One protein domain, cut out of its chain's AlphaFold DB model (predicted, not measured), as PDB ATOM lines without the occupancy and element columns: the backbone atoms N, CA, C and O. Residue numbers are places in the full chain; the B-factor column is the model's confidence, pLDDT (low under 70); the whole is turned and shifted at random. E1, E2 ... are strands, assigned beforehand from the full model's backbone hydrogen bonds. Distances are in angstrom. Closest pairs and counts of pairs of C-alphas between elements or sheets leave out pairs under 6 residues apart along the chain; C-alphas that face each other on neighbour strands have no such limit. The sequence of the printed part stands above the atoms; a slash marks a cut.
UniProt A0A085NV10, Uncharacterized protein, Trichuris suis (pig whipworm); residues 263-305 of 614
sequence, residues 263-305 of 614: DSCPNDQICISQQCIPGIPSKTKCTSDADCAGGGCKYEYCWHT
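This is residues 263 to 305 of the 614 residues of an uncharacterized protein of Trichuris suis (pig whipworm) (UniProt A0A085NV10). A small, strongly twisted sheet of three short strands, E3, E5 and E4, has a second two-stranded hairpin, E1 and E2, beside its E4 edge; E2 turns a corner and runs on into E3. The link from E3 to E4, residues 286 to 294, loops out toward the end away from that hairpin. The printed part has 43 residues, no named helix and five named strands, E1 to E5 in chain order; both sheets, E3 - E5 - E4 and E1 - E2, are antiparallel, and the class is all strand. It is compact, with a radius of gyration of the C-alphas of 8.7 A and spans of 21 by 17 by 16 A.

Find C-alpha 280 at (44.047, -0.927, 0.641); from there E3, residues 280 to 285, runs 13.4 A. E5, residues 301 to 304, runs 10.1 A and ends at C-alpha 304, (39.498, 1.881, 0.194). E4 is residues 295 to 298, 9.6 A. Look back to C-alpha 269 at (43.834, -0.704, -8.041) for E1, residues 269 to 272, 9.2 A; E2, residues 275 to 278, spans 9.8 A.

Start at inner strand E5: N 282 of E3 and O 302 are 2.8 A apart, within hydrogen-bond range. E4 and E5 form a hairpin, with N 303 and O 296 at 2.8 A. In the hairpin E1 and E2, look for N 270 and O 277 at 2.8 A. The closest C-alphas of E1 and E4, Ile 270 and Gly 296, are 5.6 A apart. E2 runs on into E3 at 94 degrees. E1 and E3 are apart.

The C-alphas farthest apart, Gln 274 and Lys 283, are 24.1 A apart. The printed part has no cut and no long link. Its mean pLDDT is 84.7, and no printed residue is under 70.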
ATOM      1  N   ASP A 263      36.960  -4.718 -10.179       81.56
ATOM      2  CA  ASP A 263      37.525  -5.939 -10.779       81.56
ATOM      3  C   ASP A 263      38.082  -5.715 -12.204       81.56
ATOM      4  O   ASP A 263      38.884  -6.515 -12.682       81.56
ATOM      5  N   SER A 264      37.710  -4.620 -12.886       84.38
ATOM      6  CA  SER A 264      38.264  -4.261 -14.208       84.38
ATOM      7  C   SER A 264      39.638  -3.587 -14.124       84.38
ATOM      8  O   SER A 264      40.318  -3.440 -15.140       84.38
ATOM      9  N   CYS A 265      40.051  -3.147 -12.933       83.75
ATOM     10  CA  CYS A 265      41.345  -2.516 -12.718       83.75
ATOM     11  C   CYS A 265      42.445  -3.565 -12.477       83.75
ATOM     12  O   CYS A 265      42.198  -4.580 -11.821       83.75
ATOM     13  N   PRO A 266      43.689  -3.344 -12.937       80.62
ATOM     14  CA  PRO A 266      44.789  -4.274 -12.689       80.62
ATOM     15  C   PRO A 266      45.217  -4.288 -11.211       80.62
ATOM     16  O   PRO A 266      44.998  -3.329 -10.472       80.62
ATOM     17  N   ASN A 267      45.863  -5.380 -10.791       82.12
ATOM     18  CA  ASN A 267      46.587  -5.513  -9.519       82.12
ATOM     19  C   ASN A 267      45.790  -5.052  -8.278       82.12
ATOM     20  O   ASN A 267      44.725  -5.581  -7.976       82.12
ATOM     21  N   ASP A 268      46.302  -4.049  -7.577       80.25
ATOM     22  CA  ASP A 268      45.848  -3.474  -6.312       80.25
ATOM     23  C   ASP A 268      44.979  -2.217  -6.484       80.25
ATOM     24  O   ASP A 268      44.668  -1.513  -5.524       80.25
ATOM     25  N   GLN A 269      44.596  -1.905  -7.724       87.00
ATOM     26  CA  GLN A 269      43.834  -0.704  -8.041       87.00
ATOM     27  C   GLN A 269      42.328  -0.972  -8.001       87.00
ATOM     28  O   GLN A 269      41.866  -2.004  -8.490       87.00
ATOM     29  N   ILE A 270      41.564  -0.021  -7.476       88.81
ATOM     30  CA  ILE A 270      40.099   0.012  -7.514       88.81
ATOM     31  C   ILE A 270      39.597   1.113  -8.435       88.81
ATOM     32  O   ILE A 270      40.310   2.078  -8.710       88.81
ATOM     33  N   CYS A 271      38.364   0.961  -8.910       89.56
ATOM     34  CA  CYS A 271      37.762   1.917  -9.819       89.56
ATOM     35  C   CYS A 271      37.040   3.018  -9.042       89.56
ATOM     36  O   CYS A 271      35.962   2.792  -8.498       89.56
ATOM     37  N   ILE A 272      37.602   4.226  -9.021       84.38
ATOM     38  CA  ILE A 272      36.933   5.411  -8.468       84.38
ATOM     39  C   ILE A 272      36.894   6.489  -9.547       84.38
ATOM     40  O   ILE A 272      37.910   6.817 -10.155       84.38
ATOM     41  N   SER A 273      35.706   7.035  -9.819       83.25
ATOM     42  CA  SER A 273      35.493   8.076 -10.841       83.25
ATOM     43  C   SER A 273      36.043   7.708 -12.233       83.25
ATOM     44  O   SER A 273      36.604   8.551 -12.930       83.25
ATOM     45  N   GLN A 274      35.880   6.441 -12.637       85.69
ATOM     46  CA  GLN A 274      36.421   5.841 -13.872       85.69
ATOM     47  C   GLN A 274      37.960   5.802 -13.964       85.69
ATOM     48  O   GLN A 274      38.506   5.507 -15.029       85.69
ATOM     49  N   GLN A 275      38.672   6.043 -12.861       86.69
ATOM     50  CA  GLN A 275      40.125   5.917 -12.763       86.69
ATOM     51  C   GLN A 275      40.501   4.735 -11.865       86.69
ATOM     52  O   GLN A 275      39.981   4.585 -10.759       86.69
ATOM     53  N   CYS A 276      41.436   3.910 -12.333       88.50
ATOM     54  CA  CYS A 276      42.047   2.872 -11.511       88.50
ATOM     55  C   CYS A 276      43.092   3.505 -10.588       88.50
ATOM     56  O   CYS A 276      44.120   3.998 -11.057       88.50
ATOM     57  N   ILE A 277      42.826   3.501  -9.284       84.38
ATOM     58  CA  ILE A 277      43.702   4.085  -8.262       84.38
ATOM     59  C   ILE A 277      44.045   3.046  -7.187       84.38
ATOM     60  O   ILE A 277      43.187   2.220  -6.879       84.38
ATOM     61  N   PRO A 278      45.270   3.040  -6.620       84.38
ATOM     62  CA  PRO A 278      45.651   2.079  -5.584       84.38
ATOM     63  C   PRO A 278      44.694   2.116  -4.388       84.38
ATOM     64  O   PRO A 278      44.342   3.194  -3.903       84.38
ATOM     65  N   GLY A 279      44.282   0.939  -3.920       83.81
ATOM     66  CA  GLY A 279      43.457   0.775  -2.728       83.81
ATOM     67  C   GLY A 279      44.127  -0.129  -1.697       83.81
ATOM     68  O   GLY A 279      44.981  -0.948  -2.023       83.81
ATOM     69  N   ILE A 280      43.695  -0.012  -0.445       80.69
ATOM     70  CA  ILE A 280      44.047  -0.927   0.641       80.69
ATOM     71  C   ILE A 280      42.850  -1.854   0.896       80.69
ATOM     72  O   ILE A 280      41.739  -1.349   1.085       80.69
ATOM     73  N   PRO A 281      43.034  -3.189   0.926       83.94
ATOM     74  CA  PRO A 281      41.962  -4.122   1.247       83.94
ATOM     75  C   PRO A 281      41.560  -4.033   2.724       83.94
ATOM     76  O   PRO A 281      42.394  -4.043   3.629       83.94
ATOM     77  N   SER A 282      40.256  -4.030   2.968       81.31
ATOM     78  CA  SER A 282      39.647  -4.120   4.294       81.31
ATOM     79  C   SER A 282      39.234  -5.559   4.631       81.31
ATOM     80  O   SER A 282      39.267  -6.463   3.796       81.31
ATOM     81  N   LYS A 283      38.779  -5.773   5.870       76.19
ATOM     82  CA  LYS A 283      38.248  -7.066   6.343       76.19
ATOM     83  C   LYS A 283      36.767  -7.284   5.982       76.19
ATOM     84  O   LYS A 283      36.222  -8.349   6.272       76.19
ATOM     85  N   THR A 284      36.111  -6.295   5.370       81.31
ATOM     86  CA  THR A 284      34.700  -6.362   4.963       81.31
ATOM     87  C   THR A 284      34.575  -7.141   3.659       81.31
ATOM     88  O   THR A 284      35.236  -6.803   2.679       81.31
ATOM     89  N   LYS A 285      33.726  -8.173   3.638       84.50
ATOM     90  CA  LYS A 285      33.395  -8.908   2.411       84.50
ATOM     91  C   LYS A 285      32.365  -8.161   1.575       84.50
ATOM     92  O   LYS A 285      31.495  -7.500   2.131       84.50
ATOM     93  N   CYS A 286      32.432  -8.348   0.265       87.12
ATOM     94  CA  CYS A 286      31.524  -7.752  -0.708       87.12
ATOM     95  C   CYS A 286      31.263  -8.697  -1.882       87.12
ATOM     96  O   CYS A 286      31.987  -9.668  -2.105       87.12
ATOM     97  N   THR A 287      30.234  -8.361  -2.650       85.81
ATOM     98  CA  THR A 287      29.889  -8.972  -3.939       85.81
ATOM     99  C   THR A 287      29.824  -7.956  -5.082       85.81
ATOM    100  O   THR A 287      29.819  -8.352  -6.243       85.81
ATOM    101  N   SER A 288      29.782  -6.657  -4.773       85.06
ATOM    102  CA  SER A 288      29.760  -5.551  -5.733       85.06
ATOM    103  C   SER A 288      30.348  -4.276  -5.121       85.06
ATOM    104  O   SER A 288      30.350  -4.125  -3.900       85.06
ATOM    105  N   ASP A 289      30.807  -3.334  -5.954       83.62
ATOM    106  CA  ASP A 289      31.345  -2.033  -5.505       83.62
ATOM    107  C   ASP A 289      30.381  -1.282  -4.554       83.62
ATOM    108  O   ASP A 289      30.823  -0.579  -3.647       83.62
ATOM    109  N   ALA A 290      29.065  -1.489  -4.695       83.31
ATOM    110  CA  ALA A 290      28.033  -0.872  -3.859       83.31
ATOM    111  C   ALA A 290      28.033  -1.337  -2.387       83.31
ATOM    112  O   ALA A 290      27.492  -0.637  -1.533       83.31
ATOM    113  N   ASP A 291      28.655  -2.478  -2.071       85.94
ATOM    114  CA  ASP A 291      28.774  -2.980  -0.695       85.94
ATOM    115  C   ASP A 291      29.839  -2.203   0.120       85.94
ATOM    116  O   ASP A 291      29.976  -2.399   1.331       85.94
ATOM    117  N   CYS A 292      30.615  -1.328  -0.535       86.62
ATOM    118  CA  CYS A 292      31.835  -0.729  -0.002       86.62
ATOM    119  C   CYS A 292      31.711   0.791   0.178       86.62
ATOM    120  O   CYS A 292      31.781   1.568  -0.773       86.62
ATOM    121  N   ALA A 293      31.574   1.240   1.429       83.50
ATOM    122  CA  ALA A 293      31.424   2.655   1.765       83.50
ATOM    123  C   ALA A 293      32.665   3.488   1.373       83.50
ATOM    124  O   ALA A 293      33.674   3.476   2.075       83.50
ATOM    125  N   GLY A 294      32.579   4.223   0.259       75.50
ATOM    126  CA  GLY A 294      33.664   5.080  -0.243       75.50
ATOM    127  C   GLY A 294      34.825   4.319  -0.896       75.50
ATOM    128  O   GLY A 294      35.939   4.837  -0.951       75.50
ATOM    129  N   GLY A 295      34.580   3.093  -1.360       86.50
ATOM    130  CA  GLY A 295      35.606   2.204  -1.895       86.50
ATOM    131  C   GLY A 295      35.116   1.364  -3.068       86.50
ATOM    132  O   GLY A 295      34.095   1.666  -3.679       86.50
ATOM    133  N   GLY A 296      35.857   0.299  -3.362       89.12
ATOM    134  CA  GLY A 296      35.538  -0.658  -4.415       89.12
ATOM    135  C   GLY A 296      35.564  -2.096  -3.912       89.12
ATOM    136  O   GLY A 296      36.338  -2.431  -3.018       89.12
ATOM    137  N   CYS A 297      34.734  -2.958  -4.483       89.19
ATOM    138  CA  CYS A 297      34.758  -4.387  -4.221       89.19
ATOM    139  C   CYS A 297      35.725  -5.059  -5.182       89.19
ATOM    140  O   CYS A 297      35.551  -4.986  -6.397       89.19
ATOM    141  N   LYS A 298      36.740  -5.727  -4.638       84.56
ATOM    142  CA  LYS A 298      37.714  -6.449  -5.447       84.56
ATOM    143  C   LYS A 298      38.156  -7.721  -4.751       84.56
ATOM    144  O   LYS A 298      38.477  -7.721  -3.560       84.56
ATOM    145  N   TYR A 299      38.165  -8.823  -5.494       85.38
ATOM    146  CA  TYR A 299      38.489 -10.151  -4.961       85.38
ATOM    147  C   TYR A 299      37.624 -10.579  -3.752       85.38
ATOM    148  O   TYR A 299      38.125 -11.294  -2.881       85.38
ATOM    149  N   GLU A 300      36.341 -10.194  -3.718       85.38
ATOM    150  CA  GLU A 300      35.350 -10.468  -2.646       85.38
ATOM    151  C   GLU A 300      35.543  -9.679  -1.330       85.38
ATOM    152  O   GLU A 300      34.861  -9.958  -0.339       85.38
ATOM    153  N   TYR A 301      36.439  -8.688  -1.303       87.06
ATOM    154  CA  TYR A 301      36.635  -7.782  -0.165       87.06
ATOM    155  C   TYR A 301      36.507  -6.321  -0.591       87.06
ATOM    156  O   TYR A 301      36.783  -5.980  -1.739       87.06
ATOM    157  N   CYS A 302      36.085  -5.449   0.323       89.94
ATOM    158  CA  CYS A 302      36.070  -4.009   0.089       89.94
ATOM    159  C   CYS A 302      37.473  -3.429   0.221       89.94
ATOM    160  O   CYS A 302      38.162  -3.715   1.198       89.94
ATOM    161  N   TRP A 303      37.862  -2.569  -0.709       89.75
ATOM    162  CA  TRP A 303      39.121  -1.830  -0.730       89.75
ATOM    163  C   TRP A 303      38.820  -0.333  -0.665       89.75
ATOM    164  O   TRP A 303      37.845   0.127  -1.259       89.75
ATOM    165  N   HIS A 304      39.660   0.435   0.019       88.69
ATOM    166  CA  HIS A 304      39.498   1.881   0.194       88.69
ATOM    167  C   HIS A 304      40.806   2.628  -0.083       88.69
ATOM    168  O   HIS A 304      41.893   2.082   0.102       88.69
ATOM    169  N   THR A 305      40.721   3.894  -0.481       84.25
ATOM    170  CA  THR A 305      41.896   4.776  -0.552       84.25
ATOM    171  C   THR A 305      42.250   5.325   0.831       84.25
ATOM    172  O   THR A 305      41.396   5.408   1.715       84.25
TER     173      THR A 305